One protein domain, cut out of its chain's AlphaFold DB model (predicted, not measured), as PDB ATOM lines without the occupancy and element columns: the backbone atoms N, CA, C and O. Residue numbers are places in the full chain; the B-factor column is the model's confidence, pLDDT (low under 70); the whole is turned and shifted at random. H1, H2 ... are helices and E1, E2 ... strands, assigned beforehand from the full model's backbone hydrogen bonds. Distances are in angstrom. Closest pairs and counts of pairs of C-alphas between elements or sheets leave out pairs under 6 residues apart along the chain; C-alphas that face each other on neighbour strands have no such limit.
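AT A GLANCE: This is residues 186 to 363 of the 367 residues of an uncharacterized protein of Delftia lacustris (UniProt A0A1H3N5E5). Crossed helices H3, H6, H7, H8 and H9 make a body at one end of the domain, and the small hairpin E1 and E2 makes a head at the other end. The long hairpin E3 and E4 runs out from the body, and the longest helix, H1, packs on E4 with its residues 187 to 198 and leads to the head, from which H2 and residues 227 to 235 lead back to H3. The printed part has 178 residues with nine named helices and four named strands, in the order H1 E1 E2 H2 H3 H4 H5 E3 E4 H6 H7 H8 H9; it is mixed, helices and strands, with two antiparallel sheets, E1 - E2 and E3 - E4. It is only just loose, close to compact, with a radius of gyration of the C-alphas of 19.4 A and spans of 51 by 42 by 27 A.

HOW THE PARTS SIT: H1, residues 186 to 204, is followed by the hairpin of E1, residues 206 to 210, and E2, residues 217 to 222. In this antiparallel pair, at 153 degrees, N 207 and O 221 are 2.8 A apart, within hydrogen-bond range. H2, residues 223 to 226, and H1 only just touch, with 3 pairs of C-alphas within 8 A, the closest those of Arg 203 and Leu 223 at 6.2 A. H1 touches H3, residues 236 to 246, with residues 188 to 192 alone, at a steep tilt of 58 degrees, opposite ways; the closest C-alphas are those of Leu 188 and Arg 238, 6.5 A. H4, residues 248 to 251, is close to H3 but not clearly touching, the closest C-alphas being those of Trp 244 and Gly 250, 5.3 A. So is H5, residues 256 to 259, with the C-alphas of Trp 244 and Leu 256 6.9 A apart. E3, residues 260 to 268, and E4, residues 276 to 284, are an antiparallel hairpin at 161 degrees, with N 265 and O 279 2.8 A apart and N 281 and O 263 2.8 A apart, both within hydrogen-bond range. The closest C-alphas of H1 and E4 are those of Ala 191 and Leu 278, 5.5 A. H6, residues 300 to 314, touches H7, residues 319 to 326, about perpendicular at 87 degrees, closest at the C-alphas of Asp 311 and Ala 319, 5.0 A. The hub is H8, residues 332 to 343: it touches H6, H7 and H9, residues 351 to 362, its closest C-alphas to H9 being those of Ile 339 and Leu 357, 6.5 A, at a steep tilt of 56 degrees. H9 touches H3 at a shallow tilt of 20 degrees, opposite ways, with the C-alphas of Asp 243 and Thr 356 6.0 A apart. Every O i to N i+4 pair is within hydrogen-bond range in H8 and H9; the counts are 14 of 15 in H1, 6 of 7 in H3, 10 of 11 in H6 and 3 of 4 in H7, while H2, H4 and H5 are too short for such a pair.

IN THESE COORDINATES: H1 begins at C-alpha 186, (-14.697, 47.833, 2.126), and is 27.9 A long. E3 measures 25.5 A and E4 26.3 A, the latter ending at C-alpha 284, (-21.109, 57.747, 19.757). H6 measures 21.7 A, H8 17.0 A, H9 16.4 A and H3 15.0 A. H9 ends at C-alpha 362, (-4.849, 40.357, 26.953).

THE WHOLE: The C-alphas farthest apart are those of Gln 216 and Gly 315, 55.9 A. The printed part has no cut. The link from E4 to H6, residues 285 to 299, is long. The mean pLDDT of the printed part is 93.6, and no printed residue is under 70.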
ATOM      1  N   LYS A 186     -15.879  47.571   2.973       98.00
ATOM      2  CA  LYS A 186     -14.697  47.833   2.126       98.00
ATOM      3  C   LYS A 186     -13.572  48.497   2.915       98.00
ATOM      4  O   LYS A 186     -12.425  48.082   2.775       98.00
ATOM      5  N   PHE A 187     -13.894  49.491   3.745       97.81
ATOM      6  CA  PHE A 187     -12.906  50.183   4.574       97.81
ATOM      7  C   PHE A 187     -12.167  49.209   5.497       97.81
ATOM      8  O   PHE A 187     -10.940  49.208   5.524       97.81
ATOM      9  N   LEU A 188     -12.893  48.351   6.222       97.44
ATOM     10  CA  LEU A 188     -12.266  47.416   7.156       97.44
ATOM     11  C   LEU A 188     -11.445  46.335   6.448       97.44
ATOM     12  O   LEU A 188     -10.397  45.964   6.963       97.44
ATOM     13  N   ARG A 189     -11.870  45.858   5.268       96.88
ATOM     14  CA  ARG A 189     -11.039  44.941   4.465       96.88
ATOM     15  C   ARG A 189      -9.708  45.584   4.085       96.88
ATOM     16  O   ARG A 189      -8.666  44.976   4.296       96.88
ATOM     17  N   LEU A 190      -9.736  46.828   3.608       96.44
ATOM     18  CA  LEU A 190      -8.509  47.548   3.277       96.44
ATOM     19  C   LEU A 190      -7.646  47.817   4.521       96.44
ATOM     20  O   LEU A 190      -6.423  47.732   4.449       96.44
ATOM     21  N   ALA A 191      -8.260  48.114   5.670       95.56
ATOM     22  CA  ALA A 191      -7.534  48.289   6.927       95.56
ATOM     23  C   ALA A 191      -6.813  47.000   7.356       95.56
ATOM     24  O   ALA A 191      -5.650  47.067   7.748       95.56
ATOM     25  N   ASP A 192      -7.465  45.841   7.229       94.62
ATOM     26  CA  ASP A 192      -6.851  44.539   7.513       94.62
ATOM     27  C   ASP A 192      -5.689  44.238   6.550       94.62
ATOM     28  O   ASP A 192      -4.617  43.825   6.990       94.62
ATOM     29  N   GLU A 193      -5.856  44.503   5.250       94.75
ATOM     30  CA  GLU A 193      -4.794  44.312   4.250       94.75
ATOM     31  C   GLU A 193      -3.565  45.191   4.521       94.75
ATOM     32  O   GLU A 193      -2.424  44.732   4.420       94.75
ATOM     33  N   LEU A 194      -3.773  46.466   4.862       94.12
ATOM     34  CA  LEU A 194      -2.678  47.387   5.172       94.12
ATOM     35  C   LEU A 194      -1.981  47.029   6.486       94.12
ATOM     36  O   LEU A 194      -0.759  47.155   6.580       94.12
ATOM     37  N   GLU A 195      -2.734  46.565   7.480       92.88
ATOM     38  CA  GLU A 195      -2.182  46.067   8.735       92.88
ATOM     39  C   GLU A 195      -1.318  44.818   8.510       92.88
ATOM     40  O   GLU A 195      -0.219  44.731   9.057       92.88
ATOM     41  N   GLU A 196      -1.739  43.881   7.655       92.25
ATOM     42  CA  GLU A 196      -0.913  42.709   7.347       92.25
ATOM     43  C   GLU A 196       0.376  43.101   6.617       92.25
ATOM     44  O   GLU A 196       1.450  42.650   7.006       92.25
ATOM     45  N   ARG A 197       0.330  44.037   5.659       91.75
ATOM     46  CA  ARG A 197       1.554  44.565   5.020       91.75
ATOM     47  C   ARG A 197       2.503  45.213   6.032       91.75
ATOM     48  O   ARG A 197       3.725  45.070   5.931       91.75
ATOM     49  N   LYS A 198       1.961  45.934   7.021       89.81
ATOM     50  CA  LYS A 198       2.753  46.491   8.131       89.81
ATOM     51  C   LYS A 198       3.412  45.377   8.942       89.81
ATOM     52  O   LYS A 198       4.603  45.480   9.231       89.81
ATOM     53  N   ARG A 199       2.676  44.309   9.258       90.31
ATOM     54  CA  ARG A 199       3.182  43.142   9.999       90.31
ATOM     55  C   ARG A 199       4.237  42.375   9.220       90.31
ATOM     56  O   ARG A 199       5.281  42.073   9.785       90.31
ATOM     57  N   GLU A 200       4.029  42.115   7.934       90.69
ATOM     58  CA  GLU A 200       5.017  41.484   7.053       90.69
ATOM     59  C   GLU A 200       6.334  42.254   7.067       90.69
ATOM     60  O   GLU A 200       7.394  41.674   7.302       90.69
ATOM     61  N   ARG A 201       6.273  43.583   6.924       89.00
ATOM     62  CA  ARG A 201       7.465  44.422   7.050       89.00
ATOM     63  C   ARG A 201       8.078  44.318   8.444       89.00
ATOM     64  O   ARG A 201       9.290  44.148   8.556       89.00
ATOM     65  N   ALA A 202       7.265  44.402   9.493       87.50
ATOM     66  CA  ALA A 202       7.729  44.350  10.873       87.50
ATOM     67  C   ALA A 202       8.414  43.018  11.230       87.50
ATOM     68  O   ALA A 202       9.412  43.029  11.947       87.50
ATOM     69  N   ARG A 203       7.962  41.891  10.659       88.38
ATOM     70  CA  ARG A 203       8.600  40.568  10.801       88.38
ATOM     71  C   ARG A 203      10.016  40.524  10.220       88.38
ATOM     72  O   ARG A 203      10.826  39.728  10.679       88.38
ATOM     73  N   THR A 204      10.329  41.368   9.234       89.31
ATOM     74  CA  THR A 204      11.676  41.438   8.636       89.31
ATOM     75  C   THR A 204      12.623  42.397   9.360       89.31
ATOM     76  O   THR A 204      13.822  42.400   9.081       89.31
ATOM     77  N   ILE A 205      12.111  43.223  10.278       88.69
ATOM     78  CA  ILE A 205      12.921  44.198  11.010       88.69
ATOM     79  C   ILE A 205      13.609  43.514  12.196       88.69
ATOM     80  O   ILE A 205      12.971  42.879  13.037       88.69
ATOM     81  N   LEU A 206      14.926  43.698  12.263       92.56
ATOM     82  CA  LEU A 206      15.770  43.303  13.381       92.56
ATOM     83  C   LEU A 206      16.212  44.548  14.158       92.56
ATOM     84  O   LEU A 206      16.558  45.572  13.567       92.56
ATOM     85  N   PHE A 207      16.196  44.449  15.481       91.69
ATOM     86  CA  PHE A 207      16.511  45.525  16.411       91.69
ATOM     87  C   PHE A 207      17.808  45.208  17.147       91.69
ATOM     88  O   PHE A 207      17.907  44.174  17.805       91.69
ATOM     89  N   ASP A 208      18.778  46.120  17.096       93.00
ATOM     90  CA  ASP A 208      19.925  46.096  18.003       93.00
ATOM     91  C   ASP A 208      19.479  46.569  19.389       93.00
ATOM     92  O   ASP A 208      19.263  47.762  19.624       93.00
ATOM     93  N   VAL A 209      19.318  45.632  20.322       92.44
ATOM     94  CA  VAL A 209      18.789  45.926  21.655       92.44
ATOM     95  C   VAL A 209      19.936  46.176  22.621       92.44
ATOM     96  O   VAL A 209      20.934  45.455  22.644       92.44
ATOM     97  N   ARG A 210      19.790  47.205  23.454       93.81
ATOM     98  CA  ARG A 210      20.734  47.532  24.526       93.81
ATOM     99  C   ARG A 210      19.998  47.658  25.844       93.81
ATOM    100  O   ARG A 210      18.850  48.097  25.875       93.81
ATOM    101  N   ASP A 211      20.683  47.315  26.924       90.62
ATOM    102  CA  ASP A 211      20.178  47.533  28.270       90.62
ATOM    103  C   ASP A 211      19.963  49.035  28.513       90.62
ATOM    104  O   ASP A 211      20.829  49.866  28.219       90.62
ATOM    105  N   SER A 212      18.791  49.406  29.030       91.31
ATOM    106  CA  SER A 212      18.426  50.812  29.200       91.31
ATOM    107  C   SER A 212      19.303  51.538  30.221       91.31
ATOM    108  O   SER A 212      19.506  52.746  30.068       91.31
ATOM    109  N   TYR A 213      19.848  50.827  31.211       91.19
ATOM    110  CA  TYR A 213      20.644  51.380  32.307       91.19
ATOM    111  C   TYR A 213      22.145  51.296  32.022       91.19
ATOM    112  O   TYR A 213      22.836  52.310  32.054       91.19
ATOM    113  N   THR A 214      22.652  50.107  31.700       93.12
ATOM    114  CA  THR A 214      24.088  49.847  31.508       93.12
ATOM    115  C   THR A 214      24.570  50.140  30.088       93.12
ATOM    116  O   THR A 214      25.775  50.205  29.851       93.12
ATOM    117  N   LYS A 215      23.644  50.319  29.133       91.06
ATOM    118  CA  LYS A 215      23.906  50.519  27.696       91.06
ATOM    119  C   LYS A 215      24.670  49.376  27.020       91.06
ATOM    120  O   LYS A 215      25.067  49.522  25.861       91.06
ATOM    121  N   GLN A 216      24.844  48.242  27.698       90.06
ATOM    122  CA  GLN A 216      25.484  47.064  27.126       90.06
ATOM    123  C   GLN A 216      24.589  46.426  26.049       90.06
ATOM    124  O   GLN A 216      23.362  46.451  26.185       90.06
ATOM    125  N   PRO A 217      25.170  45.881  24.966       89.44
ATOM    126  CA  PRO A 217      24.403  45.204  23.928       89.44
ATOM    127  C   PRO A 217      23.775  43.919  24.477       89.44
ATOM    128  O   PRO A 217      24.462  43.075  25.043       89.44
ATOM    129  N   LEU A 218      22.468  43.771  24.268       89.50
ATOM    130  CA  LEU A 218      21.686  42.572  24.584       89.50
ATOM    131  C   LEU A 218      21.464  41.681  23.348       89.50
ATOM    132  O   LEU A 218      20.756  40.679  23.427       89.50
ATOM    133  N   GLY A 219      22.080  42.041  22.219       91.56
ATOM    134  CA  GLY A 219      22.006  41.320  20.954       91.56
ATOM    135  C   GLY A 219      20.921  41.838  20.013       91.56
ATOM    136  O   GLY A 219      20.225  42.818  20.292       91.56
ATOM    137  N   VAL A 220      20.809  41.162  18.875       93.50
ATOM    138  CA  VAL A 220      19.810  41.445  17.846       93.50
ATOM    139  C   VAL A 220      18.524  40.695  18.182       93.50
ATOM    140  O   VAL A 220      18.568  39.491  18.432       93.50
ATOM    141  N   LYS A 221      17.385  41.390  18.182       92.12
ATOM    142  CA  LYS A 221      16.055  40.814  18.432       92.12
ATOM    143  C   LYS A 221      15.101  41.097  17.279       92.12
ATOM    144  O   LYS A 221      15.173  42.160  16.670       92.12
ATOM    145  N   SER A 222      14.191  40.175  16.992       90.88
ATOM    146  CA  SER A 222      13.056  40.419  16.098       90.88
ATOM    147  C   SER A 222      11.911  41.123  16.838       90.88
ATOM    148  O   SER A 222      11.912  41.200  18.068       90.88
ATOM    149  N   LEU A 223      10.890  41.597  16.112       88.25
ATOM    150  CA  LEU A 223       9.673  42.098  16.765       88.25
ATOM    151  C   LEU A 223       8.983  41.010  17.603       88.25
ATOM    152  O   LEU A 223       8.482  41.313  18.679       88.25
ATOM    153  N   ALA A 224       8.995  39.751  17.157       87.75
ATOM    154  CA  ALA A 224       8.374  38.648  17.891       87.75
ATOM    155  C   ALA A 224       9.066  38.369  19.239       87.75
ATOM    156  O   ALA A 224       8.403  37.966  20.192       87.75
ATOM    157  N   ASP A 225      10.374  38.630  19.340       89.75
ATOM    158  CA  ASP A 225      11.123  38.519  20.599       89.75
ATOM    159  C   ASP A 225      10.840  39.687  21.557       89.75
ATOM    160  O   ASP A 225      11.017  39.555  22.770       89.75
ATOM    161  N   LEU A 226      10.477  40.853  21.010       89.38
ATOM    162  CA  LEU A 226      10.222  42.084  21.765       89.38
ATOM    163  C   LEU A 226       8.763  42.221  22.211       89.38
ATOM    164  O   LEU A 226       8.512  42.700  23.313       89.38
ATOM    165  N   ASP A 227       7.819  41.802  21.371       88.06
ATOM    166  CA  ASP A 227       6.374  41.850  21.606       88.06
ATOM    167  C   ASP A 227       5.741  40.503  21.199       88.06
ATOM    168  O   ASP A 227       5.133  40.387  20.126       88.06
ATOM    169  N   PRO A 228       5.914  39.442  22.013       87.19
ATOM    170  CA  PRO A 228       5.319  38.143  21.727       87.19
ATOM    171  C   PRO A 228       3.794  38.245  21.607       87.19
ATOM    172  O   PRO A 228       3.113  38.723  22.514       87.19
ATOM    173  N   GLY A 229       3.238  37.766  20.493       81.81
ATOM    174  CA  GLY A 229       1.799  37.844  20.225       81.81
ATOM    175  C   GLY A 229       1.332  39.176  19.630       81.81
ATOM    176  O   GLY A 229       0.124  39.421  19.589       81.81
ATOM    177  N   HIS A 230       2.252  40.006  19.127       81.12
ATOM    178  CA  HIS A 230       1.940  41.228  18.378       81.12
ATOM    179  C   HIS A 230       0.891  41.017  17.269       81.12
ATOM    180  O   HIS A 230       0.040  41.876  17.039       81.12
ATOM    181  N   ASP A 231       0.920  39.862  16.603       83.56
ATOM    182  CA  ASP A 231       0.042  39.497  15.490       83.56
ATOM    183  C   ASP A 231      -1.176  38.646  15.893       83.56
ATOM    184  O   ASP A 231      -2.022  38.357  15.046       83.56
ATOM    185  N   LYS A 232      -1.324  38.302  17.183       87.38
ATOM    186  CA  LYS A 232      -2.423  37.462  17.700       87.38
ATOM    187  C   LYS A 232      -3.805  38.073  17.452       87.38
ATOM    188  O   LYS A 232      -4.786  37.348  17.301       87.38
ATOM    189  N   PHE A 233      -3.899  39.401  17.457       89.25
ATOM    190  CA  PHE A 233      -5.163  40.124  17.346       89.25
ATOM    191  C   PHE A 233      -5.275  40.832  15.994       89.25
ATOM    192  O   PHE A 233      -4.261  41.283  15.457       89.25
ATOM    193  N   PRO A 234      -6.489  40.979  15.431       91.00
ATOM    194  CA  PRO A 234      -6.674  41.763  14.216       91.00
ATOM    195  C   PRO A 234      -6.454  43.258  14.491       91.00
ATOM    196  O   PRO A 234      -6.251  43.671  15.640       91.00
ATOM    197  N   CYS A 235      -6.490  44.086  13.444       91.88
ATOM    198  CA  CYS A 235      -6.333  45.532  13.597       91.88
ATOM    199  C   CYS A 235      -7.388  46.105  14.567       91.88
ATOM    200  O   CYS A 235      -8.502  45.582  14.683       91.88
ATOM    201  N   LYS A 236      -7.066  47.204  15.267       93.38
ATOM    202  CA  LYS A 236      -7.971  47.789  16.281       93.38
ATOM    203  C   LYS A 236      -9.365  48.113  15.730       93.38
ATOM    204  O   LYS A 236     -10.355  47.952  16.437       93.38
ATOM    205  N   ALA A 237      -9.446  48.511  14.457       95.19
ATOM    206  CA  ALA A 237     -10.711  48.774  13.787       95.19
ATOM    207  C   ALA A 237     -11.558  47.499  13.694       95.19
ATOM    208  O   ALA A 237     -12.698  47.504  14.137       95.19
ATOM    209  N   ARG A 238     -10.991  46.385  13.216       96.31
ATOM    210  CA  ARG A 238     -11.675  45.087  13.156       96.31
ATOM    211  C   ARG A 238     -12.081  44.582  14.540       96.31
ATOM    212  O   ARG A 238     -13.191  44.078  14.693       96.31
ATOM    213  N   ARG A 239     -11.223  44.764  15.551       96.62
ATOM    214  CA  ARG A 239     -11.511  44.356  16.937       96.62
ATOM    215  C   ARG A 239     -12.766  45.006  17.498       96.62
ATOM    216  O   ARG A 239     -13.567  44.293  18.085       96.62
ATOM    217  N   LEU A 240     -12.974  46.301  17.255       97.69
ATOM    218  CA  LEU A 240     -14.190  47.002  17.681       97.69
ATOM    219  C   LEU A 240     -15.461  46.280  17.207       97.69
ATOM    220  O   LEU A 240     -16.386  46.074  17.989       97.69
ATOM    221  N   PHE A 241     -15.495  45.883  15.933       98.00
ATOM    222  CA  PHE A 241     -16.640  45.191  15.338       98.00
ATOM    223  C   PHE A 241     -16.810  43.777  15.889       98.00
ATOM    224  O   PHE A 241     -17.920  43.400  16.258       98.00
ATOM    225  N   SER A 242     -15.718  43.014  15.984       97.44
ATOM    226  CA  SER A 242     -15.752  41.654  16.532       97.44
ATOM    227  C   SER A 242     -16.157  41.633  18.007       97.44
ATOM    228  O   SER A 242     -16.924  40.767  18.419       97.44
ATOM    229  N   ASP A 243     -15.683  42.591  18.804       98.06
ATOM    230  CA  ASP A 243     -16.048  42.706  20.214       98.06
ATOM    231  C   ASP A 243     -17.501  43.180  20.382       98.06
ATOM    232  O   ASP A 243     -18.201  42.664  21.252       98.06
ATOM    233  N   TRP A 244     -18.005  44.074  19.519       98.19
ATOM    234  CA  TRP A 244     -19.436  44.406  19.475       98.19
ATOM    235  C   TRP A 244     -20.294  43.183  19.189       98.19
ATOM    236  O   TRP A 244     -21.198  42.880  19.966       98.19
ATOM    237  N   GLU A 245     -19.989  42.457  18.115       98.00
ATOM    238  CA  GLU A 245     -20.713  41.251  17.711       98.00
ATOM    239  C   GLU A 245     -20.700  40.171  18.803       98.00
ATOM    240  O   GLU A 245     -21.728  39.546  19.069       98.00
ATOM    241  N   ALA A 246     -19.559  39.982  19.471       97.94
ATOM    242  CA  ALA A 246     -19.404  38.982  20.519       97.94
ATOM    243  C   ALA A 246     -20.074  39.363  21.849       97.94
ATOM    244  O   ALA A 246     -20.415  38.451  22.607       97.94
ATOM    245  N   SER A 247     -20.242  40.659  22.132       98.31
ATOM    246  CA  SER A 247     -20.825  41.177  23.378       98.31
ATOM    247  C   SER A 247     -22.336  40.965  23.494       98.31
ATOM    248  O   SER A 247     -23.027  40.688  22.509       98.31
ATOM    249  N   SER A 248     -22.879  41.190  24.692       98.12
ATOM    250  CA  SER A 248     -24.321  41.214  24.945       98.12
ATOM    251  C   SER A 248     -25.071  42.184  24.025       98.12
ATOM    252  O   SER A 248     -26.189  41.872  23.617       98.12
ATOM    253  N   ALA A 249     -24.481  43.331  23.653       97.25
ATOM    254  CA  ALA A 249     -25.111  44.286  22.735       97.25
ATOM    255  C   ALA A 249     -25.340  43.667  21.348       97.25
ATOM    256  O   ALA A 249     -26.469  43.637  20.854       97.25
ATOM    257  N   GLY A 250     -24.279  43.132  20.735       97.25
ATOM    258  CA  GLY A 250     -24.357  42.503  19.418       97.25
ATOM    259  C   GLY A 250     -25.235  41.255  19.420       97.25
ATOM    260  O   GLY A 250     -26.071  41.095  18.530       97.25
ATOM    261  N   ARG A 251     -25.125  40.413  20.457       97.38
ATOM    262  CA  ARG A 251     -25.942  39.196  20.611       97.38
ATOM    263  C   ARG A 251     -27.429  39.479  20.814       97.38
ATOM    264  O   ARG A 251     -28.251  38.675  20.388       97.38
ATOM    265  N   ALA A 252     -27.781  40.616  21.414       95.94
ATOM    266  CA  ALA A 252     -29.166  41.080  21.507       95.94
ATOM    267  C   ALA A 252     -29.721  41.613  20.167       95.94
ATOM    268  O   ALA A 252     -30.882  42.011  20.099       95.94
ATOM    269  N   GLY A 253     -28.909  41.631  19.103       96.00
ATOM    270  CA  GLY A 253     -29.291  42.100  17.771       96.00
ATOM    271  C   GLY A 253     -29.059  43.593  17.538       96.00
ATOM    272  O   GLY A 253     -29.439  44.101  16.482       96.00
ATOM    273  N   ALA A 254     -28.429  44.308  18.478       97.38
ATOM    274  CA  ALA A 254     -28.137  45.724  18.294       97.38
ATOM    275  C   ALA A 254     -27.103  45.936  17.176       97.38
ATOM    276  O   ALA A 254     -26.103  45.215  17.054       97.38
ATOM    277  N   ARG A 255     -27.340  46.957  16.352       97.31
ATOM    278  CA  ARG A 255     -26.496  47.295  15.203       97.31
ATOM    279  C   ARG A 255     -25.488  48.358  15.605       97.31
ATOM    280  O   ARG A 255     -25.887  49.439  16.028       97.31
ATOM    281  N   LEU A 256     -24.192  48.092  15.435       97.50
ATOM    282  CA  LEU A 256     -23.128  49.025  15.834       97.50
ATOM    283  C   LEU A 256     -23.344  50.424  15.242       97.50
ATOM    284  O   LEU A 256     -23.236  51.415  15.961       97.50
ATOM    285  N   CYS A 257     -23.730  50.500  13.964       97.19
ATOM    286  CA  CYS A 257     -23.944  51.751  13.230       97.19
ATOM    287  C   CYS A 257     -25.088  52.632  13.772       97.19
ATOM    288  O   CYS A 257     -25.166  53.810  13.432       97.19
ATOM    289  N   GLN A 258     -25.959  52.098  14.635       96.19
ATOM    290  CA  GLN A 258     -26.988  52.877  15.335       96.19
ATOM    291  C   GLN A 258     -26.438  53.569  16.592       96.19
ATOM    292  O   GLN A 258     -27.001  54.564  17.049       96.19
ATOM    293  N   HIS A 259     -25.327  53.069  17.139       96.56
ATOM    294  CA  HIS A 259     -24.712  53.553  18.377       96.56
ATOM    295  C   HIS A 259     -23.393  54.294  18.139       96.56
ATOM    296  O   HIS A 259     -23.020  55.144  18.950       96.56
ATOM    297  N   TRP A 260     -22.711  54.010  17.027       96.56
ATOM    298  CA  TRP A 260     -21.396  54.548  16.694       96.56
ATOM    299  C   TRP A 260     -21.280  54.855  15.201       96.56
ATOM    300  O   TRP A 260     -21.595  54.018  14.357       96.56
ATOM    301  N   VAL A 261     -20.764  56.039  14.881       97.06
ATOM    302  CA  VAL A 261     -20.267  56.403  13.544       97.06
ATOM    303  C   VAL A 261     -18.744  56.431  13.564       97.06
ATOM    304  O   VAL A 261     -18.135  56.488  14.630       97.06
ATOM    305  N   LEU A 262     -18.103  56.375  12.404       97.12
ATOM    306  CA  LEU A 262     -16.651  56.257  12.299       97.12
ATOM    307  C   LEU A 262     -16.040  57.539  11.740       97.12
ATOM    308  O   LEU A 262     -16.237  57.856  10.570       97.12
ATOM    309  N   LYS A 263     -15.222  58.246  12.522       95.56
ATOM    310  CA  LYS A 263     -14.283  59.217  11.949       95.56
ATOM    311  C   LYS A 263     -13.093  58.451  11.398       95.56
ATOM    312  O   LYS A 263     -12.304  57.920  12.168       95.56
ATOM    313  N   THR A 264     -12.980  58.347  10.081       95.56
ATOM    314  CA  THR A 264     -11.875  57.605   9.458       95.56
ATOM    315  C   THR A 264     -10.719  58.539   9.106       95.56
ATOM    316  O   THR A 264     -10.960  59.631   8.592       95.56
ATOM    317  N   SER A 265      -9.489  58.069   9.255       93.94
ATOM    318  CA  SER A 265      -8.286  58.701   8.714       93.94
ATOM    319  C   SER A 265      -7.636  57.775   7.690       93.94
ATOM    320  O   SER A 265      -7.625  56.556   7.875       93.94
ATOM    321  N   ASP A 266      -7.116  58.368   6.621       94.75
ATOM    322  CA  ASP A 266      -6.385  57.689   5.558       94.75
ATOM    323  C   ASP A 266      -5.161  58.520   5.220       94.75
ATOM    324  O   ASP A 266      -5.255  59.579   4.597       94.75
ATOM    325  N   TRP A 267      -4.024  58.078   5.741       92.38
ATOM    326  CA  TRP A 267      -2.783  58.821   5.667       92.38
ATOM    327  C   TRP A 267      -1.714  57.983   4.987       92.38
ATOM    328  O   TRP A 267      -1.469  56.835   5.351       92.38
ATOM    329  N   GLN A 268      -1.062  58.573   3.994       91.62
ATOM    330  CA  GLN A 268       0.096  57.996   3.334       91.62
ATOM    331  C   GLN A 268       1.337  58.720   3.844       91.62
ATOM    332  O   GLN A 268       1.457  59.932   3.662       91.62
ATOM    333  N   ASP A 269       2.268  57.976   4.443       88.88
ATOM    334  CA  ASP A 269       3.576  58.529   4.787       88.88
ATOM    335  C   ASP A 269       4.283  58.994   3.496       88.88
ATOM    336  O   ASP A 269       4.435  58.180   2.574       88.88
ATOM    337  N   PRO A 270       4.682  60.281   3.404       90.69
ATOM    338  CA  PRO A 270       5.335  60.837   2.222       90.69
ATOM    339  C   PRO A 270       6.771  60.331   2.026       90.69
ATOM    340  O   PRO A 270       7.380  60.607   0.991       90.69
ATOM    341  N   SER A 271       7.351  59.622   2.999       89.50
ATOM    342  CA  SER A 271       8.696  59.071   2.870       89.50
ATOM    343  C   SER A 271       8.764  57.989   1.775       89.50
ATOM    344  O   SER A 271       7.796  57.259   1.554       89.50
ATOM    345  N   PRO A 272       9.921  57.782   1.110       82.62
ATOM    346  CA  PRO A 272      10.067  56.747   0.076       82.62
ATOM    347  C   PRO A 272       9.801  55.316   0.565       82.62
ATOM    348  O   PRO A 272       9.596  54.408  -0.233       82.62
ATOM    349  N   ARG A 273       9.850  55.098   1.885       81.62
ATOM    350  CA  ARG A 273       9.542  53.820   2.540       81.62
ATOM    351  C   ARG A 273       8.248  53.910   3.349       81.62
ATOM    352  O   ARG A 273       8.049  53.096   4.248       81.62
ATOM    353  N   GLY A 274       7.423  54.912   3.093       83.06
ATOM    354  CA  GLY A 274       6.217  55.190   3.841       83.06
ATOM    355  C   GLY A 274       5.128  54.159   3.584       83.06
ATOM    356  O   GLY A 274       4.927  53.720   2.452       83.06
ATOM    357  N   LEU A 275       4.427  53.751   4.640       88.38
ATOM    358  CA  LEU A 275       3.245  52.903   4.511       88.38
ATOM    359  C   LEU A 275       1.985  53.754   4.600       88.38
ATOM    360  O   LEU A 275       1.938  54.751   5.321       88.38
ATOM    361  N   ARG A 276       0.954  53.321   3.878       93.44
ATOM    362  CA  ARG A 276      -0.403  53.820   4.065       93.44
ATOM    363  C   ARG A 276      -0.952  53.311   5.389       93.44
ATOM    364  O   ARG A 276      -0.790  52.138   5.730       93.44
ATOM    365  N   GLU A 277      -1.637  54.178   6.111       90.00
ATOM    366  CA  GLU A 277      -2.304  53.868   7.360       90.00
ATOM    367  C   GLU A 277      -3.769  54.273   7.301       90.00
ATOM    368  O   GLU A 277      -4.107  55.426   7.037       90.00
ATOM    369  N   LEU A 278      -4.627  53.301   7.607       94.81
ATOM    370  CA  LEU A 278      -6.035  53.528   7.871       94.81
ATOM    371  C   LEU A 278      -6.297  53.426   9.363       94.81
ATOM    372  O   LEU A 278      -5.873  52.477  10.022       94.81
ATOM    373  N   SER A 279      -7.052  54.379   9.890       94.00
ATOM    374  CA  SER A 279      -7.539  54.320  11.262       94.00
ATOM    375  C   SER A 279      -8.964  54.842  11.364       94.00
ATOM    376  O   SER A 279      -9.483  55.503  10.463       94.00
ATOM    377  N   ILE A 280      -9.618  54.499  12.469       96.06
ATOM    378  CA  ILE A 280     -10.939  55.007  12.827       96.06
ATOM    379  C   ILE A 280     -10.879  55.589  14.231       96.06
ATOM    380  O   ILE A 280     -10.082  55.132  15.046       96.06
ATOM    381  N   VAL A 281     -11.766  56.535  14.508       95.62
ATOM    382  CA  VAL A 281     -12.171  56.948  15.849       95.62
ATOM    383  C   VAL A 281     -13.691  56.782  15.917       95.62
ATOM    384  O   VAL A 281     -14.410  57.484  15.195       95.62
ATOM    385  N   PRO A 282     -14.212  55.830  16.710       95.19
ATOM    386  CA  PRO A 282     -15.644  55.658  16.903       95.19
ATOM    387  C   PRO A 282     -16.224  56.861  17.635       95.19
ATOM    388  O   PRO A 282     -15.729  57.277  18.675       95.19
ATOM    389  N   VAL A 283     -17.312  57.402  17.113       94.06
ATOM    390  CA  VAL A 283     -18.011  58.552  17.675       94.06
ATOM    391  C   VAL A 283     -19.423  58.109  18.028       94.06
ATOM    392  O   VAL A 283     -20.178  57.679  17.160       94.06
ATOM    393  N   TRP A 284     -19.794  58.204  19.304       94.44
ATOM    394  CA  TRP A 284     -21.109  57.747  19.757       94.44
ATOM    395  C   TRP A 284     -22.245  58.584  19.155       94.44
ATOM    396  O   TRP A 284     -22.147  59.805  19.033       94.44
ATOM    397  N   THR A 285     -23.373  57.962  18.835       94.81
ATOM    398  CA  THR A 285     -24.557  58.663  18.306       94.81
ATOM    399  C   THR A 285     -25.379  59.336  19.404       94.81
ATOM    400  O   THR A 285     -26.099  60.301  19.140       94.81
ATOM    401  N   TYR A 286     -25.233  58.879  20.652       93.44
ATOM    402  CA  TYR A 286     -25.983  59.376  21.802       93.44
ATOM    403  C   TYR A 286     -25.724  60.870  22.067       93.44
ATOM    404  O   TYR A 286     -24.665  61.266  22.551       93.44
ATOM    405  N   GLY A 287     -26.721  61.706  21.773       86.56
ATOM    406  CA  GLY A 287     -26.583  63.167  21.784       86.56
ATOM    407  C   GLY A 287     -26.729  63.854  23.145       86.56
ATOM    408  O   GLY A 287     -26.651  65.075  23.212       86.56
ATOM    409  N   LYS A 288     -26.973  63.121  24.242       89.25
ATOM    410  CA  LYS A 288     -27.148  63.726  25.577       89.25
ATOM    411  C   LYS A 288     -25.886  63.583  26.422       89.25
ATOM    412  O   LYS A 288     -25.120  62.636  26.276       89.25
ATOM    413  N   HIS A 289     -25.722  64.477  27.394       88.75
ATOM    414  CA  HIS A 289     -24.611  64.412  28.339       88.75
ATOM    415  C   HIS A 289     -24.601  63.091  29.132       88.75
ATOM    416  O   HIS A 289     -25.593  62.748  29.788       88.75
ATOM    417  N   LEU A 290     -23.470  62.383  29.120       90.75
ATOM    418  CA  LEU A 290     -23.177  61.223  29.968       90.75
ATOM    419  C   LEU A 290     -22.161  61.627  31.036       90.75
ATOM    420  O   LEU A 290     -21.116  62.181  30.709       90.75
ATOM    421  N   ALA A 291     -22.462  61.360  32.306       89.75
ATOM    422  CA  ALA A 291     -21.512  61.619  33.381       89.75
ATOM    423  C   ALA A 291     -20.294  60.697  33.248       89.75
ATOM    424  O   ALA A 291     -20.428  59.541  32.850       89.75
ATOM    425  N   GLU A 292     -19.123  61.226  33.580       93.31
ATOM    426  CA  GLU A 292     -17.900  60.437  33.664       93.31
ATOM    427  C   GLU A 292     -17.972  59.464  34.848       93.31
ATOM    428  O   GLU A 292     -18.443  59.813  35.937       93.31
ATOM    429  N   VAL A 293     -17.503  58.234  34.639       91.50
ATOM    430  CA  VAL A 293     -17.460  57.193  35.664       91.50
ATOM    431  C   VAL A 293     -16.032  57.043  36.178       91.50
ATOM    432  O   VAL A 293     -15.130  56.616  35.461       91.50
ATOM    433  N   SER A 294     -15.834  57.363  37.457       85.25
ATOM    434  CA  SER A 294     -14.562  57.144  38.148       85.25
ATOM    435  C   SER A 294     -14.504  55.756  38.786       85.25
ATOM    436  O   SER A 294     -15.372  55.393  39.584       85.25
ATOM    437  N   SER A 295     -13.423  55.024  38.515       88.56
ATOM    438  CA  SER A 295     -13.141  53.702  39.086       88.56
ATOM    439  C   SER A 295     -12.510  53.736  40.486       88.56
ATOM    440  O   SER A 295     -12.353  52.684  41.104       88.56
ATOM    441  N   ARG A 296     -12.160  54.916  41.023       86.81
ATOM    442  CA  ARG A 296     -11.313  55.052  42.231       86.81
ATOM    443  C   ARG A 296     -12.011  54.779  43.567       86.81
ATOM    444  O   ARG A 296     -11.332  54.603  44.572       86.81
ATOM    445  N   LYS A 297     -13.344  54.825  43.625       86.44
ATOM    446  CA  LYS A 297     -14.117  54.765  44.882       86.44
ATOM    447  C   LYS A 297     -15.228  53.716  44.818       86.44
ATOM    448  O   LYS A 297     -15.666  53.345  43.730       86.44
ATOM    449  N   GLY A 298     -15.725  53.314  45.988       90.62
ATOM    450  CA  GLY A 298     -16.839  52.368  46.144       90.62
ATOM    451  C   GLY A 298     -16.422  50.905  46.006       90.62
ATOM    452  O   GLY A 298     -15.242  50.632  45.811       90.62
ATOM    453  N   THR A 299     -17.372  49.976  46.106       95.06
ATOM    454  CA  THR A 299     -17.179  48.528  45.875       95.06
ATOM    455  C   THR A 299     -17.217  48.178  44.382       95.06
ATOM    456  O   THR A 299     -17.605  49.007  43.555       95.06
ATOM    457  N   SER A 300     -16.798  46.960  44.017       95.44
ATOM    458  CA  SER A 300     -16.816  46.478  42.625       95.44
ATOM    459  C   SER A 300     -18.239  46.451  42.051       95.44
ATOM    460  O   SER A 300     -18.461  46.952  40.950       95.44
ATOM    461  N   GLN A 301     -19.224  46.015  42.847       96.00
ATOM    462  CA  GLN A 301     -20.642  46.077  42.482       96.00
ATOM    463  C   GLN A 301     -21.117  47.520  42.250       96.00
ATOM    464  O   GLN A 301     -21.729  47.809  41.230       96.00
ATOM    465  N   GLN A 302     -20.760  48.464  43.130       96.25
ATOM    466  CA  GLN A 302     -21.135  49.875  42.954       96.25
ATOM    467  C   GLN A 302     -20.532  50.500  41.689       96.25
ATOM    468  O   GLN A 302     -21.114  51.423  41.118       96.25
ATOM    469  N   LEU A 303     -19.342  50.055  41.269       96.81
ATOM    470  CA  LEU A 303     -18.763  50.467  39.994       96.81
ATOM    471  C   LEU A 303     -19.564  49.883  38.826       96.81
ATOM    472  O   LEU A 303     -19.927  50.638  37.923       96.81
ATOM    473  N   LEU A 304     -19.880  48.586  38.863       96.81
ATOM    474  CA  LEU A 304     -20.696  47.935  37.839       96.81
ATOM    475  C   LEU A 304     -22.067  48.612  37.700       96.81
ATOM    476  O   LEU A 304     -22.467  48.947  36.587       96.81
ATOM    477  N   ASP A 305     -22.735  48.927  38.811       95.88
ATOM    478  CA  ASP A 305     -24.039  49.599  38.813       95.88
ATOM    479  C   ASP A 305     -23.984  50.963  38.104       95.88
ATOM    480  O   ASP A 305     -24.902  51.324  37.359       95.88
ATOM    481  N   LYS A 306     -22.895  51.723  38.311       96.19
ATOM    482  CA  LYS A 306     -22.647  53.009  37.635       96.19
ATOM    483  C   LYS A 306     -22.378  52.829  36.148       96.19
ATOM    484  O   LYS A 306     -22.885  53.613  35.353       96.19
ATOM    485  N   LEU A 307     -21.604  51.817  35.768       96.69
ATOM    486  CA  LEU A 307     -21.348  51.500  34.363       96.69
ATOM    487  C   LEU A 307     -22.648  51.101  33.652       96.69
ATOM    488  O   LEU A 307     -22.956  51.635  32.593       96.69
ATOM    489  N   GLN A 308     -23.498  50.302  34.295       96.25
ATOM    490  CA  GLN A 308     -24.812  49.926  33.769       96.25
ATOM    491  C   GLN A 308     -25.808  51.099  33.684       96.25
ATOM    492  O   GLN A 308     -26.815  51.008  32.980       96.25
ATOM    493  N   VAL A 309     -25.560  52.236  34.356       96.31
ATOM    494  CA  VAL A 309     -26.317  53.472  34.074       96.31
ATOM    495  C   VAL A 309     -26.057  53.932  32.639       96.31
ATOM    496  O   VAL A 309     -26.992  54.404  31.996       96.31
ATOM    497  N   ILE A 310     -24.828  53.800  32.129       96.06
ATOM    498  CA  ILE A 310     -24.514  54.134  30.734       96.06
ATOM    499  C   ILE A 310     -25.327  53.229  29.814       96.06
ATOM    500  O   ILE A 310     -26.071  53.758  28.996       96.06
ATOM    501  N   ASP A 311     -25.286  51.914  30.033       96.50
ATOM    502  CA  ASP A 311     -26.038  50.919  29.255       96.50
ATOM    503  C   ASP A 311     -27.530  51.255  29.165       96.50
ATOM    504  O   ASP A 311     -28.108  51.334  28.081       96.50
ATOM    505  N   ARG A 312     -28.162  51.551  30.310       96.12
ATOM    506  CA  ARG A 312     -29.581  51.941  30.353       96.12
ATOM    507  C   ARG A 312     -29.861  53.236  29.596       96.12
ATOM    508  O   ARG A 312     -30.935  53.386  29.024       96.12
ATOM    509  N   ARG A 313     -28.931  54.195  29.612       95.88
ATOM    510  CA  ARG A 313     -29.104  55.486  28.929       95.88
ATOM    511  C   ARG A 313     -28.876  55.388  27.427       95.88
ATOM    512  O   ARG A 313     -29.529  56.117  26.687       95.88
ATOM    513  N   THR A 314     -27.964  54.530  26.991       94.19
ATOM    514  CA  THR A 314     -27.613  54.333  25.577       94.19
ATOM    515  C   THR A 314     -28.442  53.235  24.915       94.19
ATOM    516  O   THR A 314     -28.438  53.135  23.689       94.19
ATOM    517  N   GLY A 315     -29.196  52.468  25.706       94.94
ATOM    518  CA  GLY A 315     -30.224  51.537  25.251       94.94
ATOM    519  C   GLY A 315     -29.721  50.133  24.925       94.94
ATOM    520  O   GLY A 315     -30.494  49.344  24.392       94.94
ATOM    521  N   VAL A 316     -28.462  49.808  25.233       96.00
ATOM    522  CA  VAL A 316     -27.876  48.481  24.980       96.00
ATOM    523  C   VAL A 316     -27.031  48.015  26.163       96.00
ATOM    524  O   VAL A 316     -26.354  48.838  26.785       96.00
ATOM    525  N   PRO A 317     -27.061  46.713  26.500       97.19
ATOM    526  CA  PRO A 317     -26.223  46.166  27.560       97.19
ATOM    527  C   PRO A 317     -24.749  46.265  27.172       97.19
ATOM    528  O   PRO A 317     -24.414  46.207  25.992       97.19
ATOM    529  N   PHE A 318     -23.869  46.389  28.164       97.75
ATOM    530  CA  PHE A 318     -22.420  46.400  27.960       97.75
ATOM    531  C   PHE A 318     -21.915  47.545  27.053       97.75
ATOM    532  O   PHE A 318     -20.776  47.542  26.586       97.75
ATOM    533  N   ALA A 319     -22.730  48.585  26.844       96.69
ATOM    534  CA  ALA A 319     -22.343  49.785  26.109       96.69
ATOM    535  C   ALA A 319     -21.122  50.457  26.739       96.69
ATOM    536  O   ALA A 319     -20.260  50.965  26.022       96.69
ATOM    537  N   TRP A 320     -21.048  50.469  28.075       97.06
ATOM    538  CA  TRP A 320     -19.970  51.107  28.829       97.06
ATOM    539  C   TRP A 320     -18.573  50.640  28.401       97.06
ATOM    540  O   TRP A 320     -17.641  51.442  28.457       97.06
ATOM    541  N   PHE A 321     -18.422  49.396  27.929       97.88
ATOM    542  CA  PHE A 321     -17.155  48.887  27.404       97.88
ATOM    543  C   PHE A 321     -16.727  49.641  26.138       97.88
ATOM    544  O   PHE A 321     -15.579  50.047  26.010       97.88
ATOM    545  N   PHE A 322     -17.655  49.939  25.231       97.06
ATOM    546  CA  PHE A 322     -17.352  50.715  24.023       97.06
ATOM    547  C   PHE A 322     -17.082  52.194  24.333       97.06
ATOM    548  O   PHE A 322     -16.281  52.833  23.656       97.06
ATOM    549  N   TYR A 323     -17.671  52.733  25.407       96.12
ATOM    550  CA  TYR A 323     -17.266  54.037  25.948       96.12
ATOM    551  C   TYR A 323     -15.882  54.000  26.604       96.12
ATOM    552  O   TYR A 323     -15.177  55.010  26.559       96.12
ATOM    553  N   LEU A 324     -15.490  52.859  27.178       96.81
ATOM    554  CA  LEU A 324     -14.147  52.636  27.704       96.81
ATOM    555  C   LEU A 324     -13.106  52.664  26.589       96.81
ATOM    556  O   LEU A 324     -12.090  53.329  26.748       96.81
ATOM    557  N   LEU A 325     -13.378  52.035  25.441       96.00
ATOM    558  CA  LEU A 325     -12.462  52.050  24.291       96.00
ATOM    559  C   LEU A 325     -12.153  53.469  23.778       96.00
ATOM    560  O   LEU A 325     -11.123  53.676  23.148       96.00
ATOM    561  N   HIS A 326     -13.022  54.448  24.044       89.00
ATOM    562  CA  HIS A 326     -12.765  55.857  23.733       89.00
ATOM    563  C   HIS A 326     -12.057  56.606  24.888       89.00
ATOM    564  O   HIS A 326     -11.443  57.645  24.671       89.00
ATOM    565  N   GLY A 327     -12.174  56.154  26.139       85.38
ATOM    566  CA  GLY A 327     -11.474  56.733  27.298       85.38
ATOM    567  C   GLY A 327     -12.040  58.044  27.868       85.38
ATOM    568  O   GLY A 327     -11.651  58.459  28.952       85.38
ATOM    569  N   ASN A 328     -12.994  58.705  27.201       84.12
ATOM    570  CA  ASN A 328     -13.487  60.025  27.640       84.12
ATOM    571  C   ASN A 328     -14.566  59.990  28.739       84.12
ATOM    572  O   ASN A 328     -14.776  60.984  29.431       84.12
ATOM    573  N   ARG A 329     -15.331  58.897  28.856       91.19
ATOM    574  CA  ARG A 329     -16.446  58.775  29.828       91.19
ATOM    575  C   ARG A 329     -16.257  57.626  30.801       91.19
ATOM    576  O   ARG A 329     -16.721  57.703  31.936       91.19
ATOM    577  N   VAL A 330     -15.591  56.577  30.344       94.62
ATOM    578  CA  VAL A 330     -15.186  55.436  31.147       94.62
ATOM    579  C   VAL A 330     -13.695  55.276  30.915       94.62
ATOM    580  O   VAL A 330     -13.267  55.154  29.773       94.62
ATOM    581  N   HIS A 331     -12.913  55.313  31.985       92.94
ATOM    582  CA  HIS A 331     -11.470  55.093  31.899       92.94
ATOM    583  C   HIS A 331     -11.151  53.599  31.935       92.94
ATOM    584  O   HIS A 331     -11.884  52.823  32.563       92.94
ATOM    585  N   ASP A 332     -10.031  53.226  31.326       92.56
ATOM    586  CA  ASP A 332      -9.426  51.885  31.299       92.56
ATOM    587  C   ASP A 332      -9.377  51.202  32.678       92.56
ATOM    588  O   ASP A 332      -9.746  50.034  32.821       92.56
ATOM    589  N   GLY A 333      -9.051  51.953  33.735       94.31
ATOM    590  CA  GLY A 333      -9.031  51.460  35.110       94.31
ATOM    591  C   GLY A 333     -10.380  50.903  35.585       94.31
ATOM    592  O   GLY A 333     -10.416  50.092  36.509       94.31
ATOM    593  N   SER A 334     -11.494  51.300  34.961       95.69
ATOM    594  CA  SER A 334     -12.806  50.686  35.208       95.69
ATOM    595  C   SER A 334     -12.857  49.263  34.655       95.69
ATOM    596  O   SER A 334     -13.286  48.360  35.365       95.69
ATOM    597  N   GLY A 335     -12.362  49.046  33.432       96.19
ATOM    598  CA  GLY A 335     -12.305  47.730  32.792       96.19
ATOM    599  C   GLY A 335     -11.436  46.754  33.575       96.19
ATOM    600  O   GLY A 335     -11.898  45.666  33.910       96.19
ATOM    601  N   HIS A 336     -10.230  47.178  33.971       96.62
ATOM    602  CA  HIS A 336      -9.339  46.385  34.828       96.62
ATOM    603  C   HIS A 336      -9.986  45.969  36.145       96.62
ATOM    604  O   HIS A 336      -9.845  44.833  36.597       96.62
ATOM    605  N   ARG A 337     -10.692  46.899  36.785       96.75
ATOM    606  CA  ARG A 337     -11.313  46.632  38.073       96.75
ATOM    607  C   ARG A 337     -12.489  45.666  37.948       96.75
ATOM    608  O   ARG A 337     -12.614  44.775  38.778       96.75
ATOM    609  N   ILE A 338     -13.309  45.820  36.909       97.69
ATOM    610  CA  ILE A 338     -14.436  44.923  36.633       97.69
ATOM    611  C   ILE A 338     -13.947  43.512  36.297       97.69
ATOM    612  O   ILE A 338     -14.450  42.559  36.878       97.69
ATOM    613  N   ILE A 339     -12.942  43.350  35.432       97.25
ATOM    614  CA  ILE A 339     -12.459  42.002  35.104       97.25
ATOM    615  C   ILE A 339     -11.808  41.305  36.305       97.25
ATOM    616  O   ILE A 339     -12.099  40.137  36.542       97.25
ATOM    617  N   ASN A 340     -11.013  42.017  37.112       96.94
ATOM    618  CA  ASN A 340     -10.443  41.452  38.339       96.94
ATOM    619  C   ASN A 340     -11.539  41.025  39.329       96.94
ATOM    620  O   ASN A 340     -11.442  39.963  39.933       96.94
ATOM    621  N   ALA A 341     -12.587  41.839  39.483       97.12
ATOM    622  CA  ALA A 341     -13.711  41.523  40.358       97.12
ATOM    623  C   ALA A 341     -14.514  40.310  39.857       97.12
ATOM    624  O   ALA A 341     -14.929  39.483  40.665       97.12
ATOM    625  N   ALA A 342     -14.703  40.176  38.541       97.00
ATOM    626  CA  ALA A 342     -15.360  39.014  37.945       97.00
ATOM    627  C   ALA A 342     -14.532  37.733  38.143       97.00
ATOM    628  O   ALA A 342     -15.069  36.710  38.554       97.00
ATOM    629  N   GLU A 343     -13.211  37.793  37.938       96.94
ATOM    630  CA  GLU A 343     -12.299  36.663  38.187       96.94
ATOM    631  C   GLU A 343     -12.238  36.268  39.672       96.94
ATOM    632  O   GLU A 343     -12.056  35.095  39.991       96.94
ATOM    633  N   ALA A 344     -12.425  37.230  40.578       96.62
ATOM    634  CA  ALA A 344     -12.519  36.999  42.018       96.62
ATOM    635  C   ALA A 344     -13.913  36.525  42.484       96.62
ATOM    636  O   ALA A 344     -14.087  36.228  43.665       96.62
ATOM    637  N   GLY A 345     -14.908  36.464  41.590       95.25
ATOM    638  CA  GLY A 345     -16.290  36.103  41.927       95.25
ATOM    639  C   GLY A 345     -17.042  37.161  42.746       95.25
ATOM    640  O   GLY A 345     -18.048  36.846  43.375       95.25
ATOM    641  N   GLU A 346     -16.565  38.411  42.769       95.75
ATOM    642  CA  GLU A 346     -17.203  39.523  43.492       95.75
ATOM    643  C   GLU A 346     -18.415  40.100  42.755       95.75
ATOM    644  O   GLU A 346     -19.287  40.711  43.375       95.75
ATOM    645  N   ILE A 347     -18.434  39.968  41.428       96.38
ATOM    646  CA  ILE A 347     -19.507  40.435  40.553       96.38
ATOM    647  C   ILE A 347     -19.828  39.357  39.524       96.38
ATOM    648  O   ILE A 347     -18.953  38.587  39.128       96.38
ATOM    649  N   ASP A 348     -21.070  39.361  39.058       94.56
ATOM    650  CA  ASP A 348     -21.517  38.509  37.963       94.56
ATOM    651  C   ASP A 348     -21.581  39.318  36.662       94.56
ATOM    652  O   ASP A 348     -22.121  40.429  36.621       94.56
ATOM    653  N   LEU A 349     -21.005  38.764  35.598       95.69
ATOM    654  CA  LEU A 349     -21.050  39.320  34.251       95.69
ATOM    655  C   LEU A 349     -21.531  38.232  33.295       95.69
ATOM    656  O   LEU A 349     -21.080  37.092  33.404       95.69
ATOM    657  N   PRO A 350     -22.368  38.569  32.296       97.00
ATOM    658  CA  PRO A 350     -22.666  37.638  31.222       97.00
ATOM    659  C   PRO A 350     -21.370  37.092  30.617       97.00
ATOM    660  O   PRO A 350     -20.472  37.859  30.268       97.00
ATOM    661  N   GLU A 351     -21.292  35.772  30.440       97.56
ATOM    662  CA  GLU A 351     -20.074  35.090  29.976       97.56
ATOM    663  C   GLU A 351     -19.493  35.721  28.697       97.56
ATOM    664  O   GLU A 351     -18.286  35.879  28.540       97.56
ATOM    665  N   CYS A 352     -20.355  36.160  27.778       97.81
ATOM    666  CA  CYS A 352     -19.929  36.814  26.544       97.81
ATOM    667  C   CYS A 352     -19.236  38.175  26.743       97.81
ATOM    668  O   CYS A 352     -18.283  38.494  26.023       97.81
ATOM    669  N   ASP A 353     -19.662  38.940  27.745       98.31
ATOM    670  CA  ASP A 353     -19.078  40.229  28.108       98.31
ATOM    671  C   ASP A 353     -17.764  40.025  28.866       98.31
ATOM    672  O   ASP A 353     -16.771  40.692  28.568       98.31
ATOM    673  N   TYR A 354     -17.714  39.032  29.765       98.19
ATOM    674  CA  TYR A 354     -16.477  38.614  30.427       98.19
ATOM    675  C   TYR A 354     -15.402  38.213  29.409       98.19
ATOM    676  O   TYR A 354     -14.290  38.741  29.450       98.19
ATOM    677  N   GLN A 355     -15.727  37.354  28.436       98.06
ATOM    678  CA  GLN A 355     -14.769  36.957  27.398       98.06
ATOM    679  C   GLN A 355     -14.308  38.144  26.544       98.06
ATOM    680  O   GLN A 355     -13.164  38.174  26.089       98.06
ATOM    681  N   THR A 356     -15.174  39.135  26.332       97.88
ATOM    682  CA  THR A 356     -14.818  40.364  25.613       97.88
ATOM    683  C   THR A 356     -13.847  41.227  26.424       97.88
ATOM    684  O   THR A 356     -12.791  41.593  25.905       97.88
ATOM    685  N   LEU A 357     -14.108  41.448  27.718       97.56
ATOM    686  CA  LEU A 357     -13.163  42.123  28.621       97.56
ATOM    687  C   LEU A 357     -11.836  41.379  28.732       97.56
ATOM    688  O   LEU A 357     -10.781  42.008  28.764       97.56
ATOM    689  N   ARG A 358     -11.874  40.047  28.777       97.44
ATOM    690  CA  ARG A 358     -10.679  39.213  28.874       97.44
ATOM    691  C   ARG A 358      -9.785  39.364  27.652       97.44
ATOM    692  O   ARG A 358      -8.600  39.642  27.809       97.44
ATOM    693  N   ARG A 359     -10.345  39.277  26.439       96.19
ATOM    694  CA  ARG A 359      -9.588  39.539  25.200       96.19
ATOM    695  C   ARG A 359      -9.054  40.970  25.143       96.19
ATOM    696  O   ARG A 359      -7.957  41.184  24.633       96.19
ATOM    697  N   TRP A 360      -9.814  41.943  25.647       96.81
ATOM    698  CA  TRP A 360      -9.338  43.319  25.763       96.81
ATOM    699  C   TRP A 360      -8.154  43.431  26.735       96.81
ATOM    700  O   TRP A 360      -7.138  43.983  26.343       96.81
ATOM    701  N   ARG A 361      -8.206  42.826  27.928       96.19
ATOM    702  CA  ARG A 361      -7.088  42.819  28.892       96.19
ATOM    703  C   ARG A 361      -5.837  42.116  28.357       96.19
ATOM    704  O   ARG A 361      -4.727  42.521  28.674       96.19
ATOM    705  N   GLU A 362      -5.992  41.055  27.563       94.38
ATOM    706  CA  GLU A 362      -4.849  40.357  26.953       94.38
ATOM    707  C   GLU A 362      -4.070  41.238  25.964       94.38
ATOM    708  O   GLU A 362      -2.859  41.086  25.814       94.38
ATOM    709  N   ARG A 363      -4.761  42.147  25.273       93.56
ATOM    710  CA  ARG A 363      -4.159  43.135  24.377       93.56
ATOM    711  C   ARG A 363      -5.047  44.356  24.366       93.56
ATOM    712  O   ARG A 363      -6.023  44.400  23.615       93.56
TER     713      ARG A 363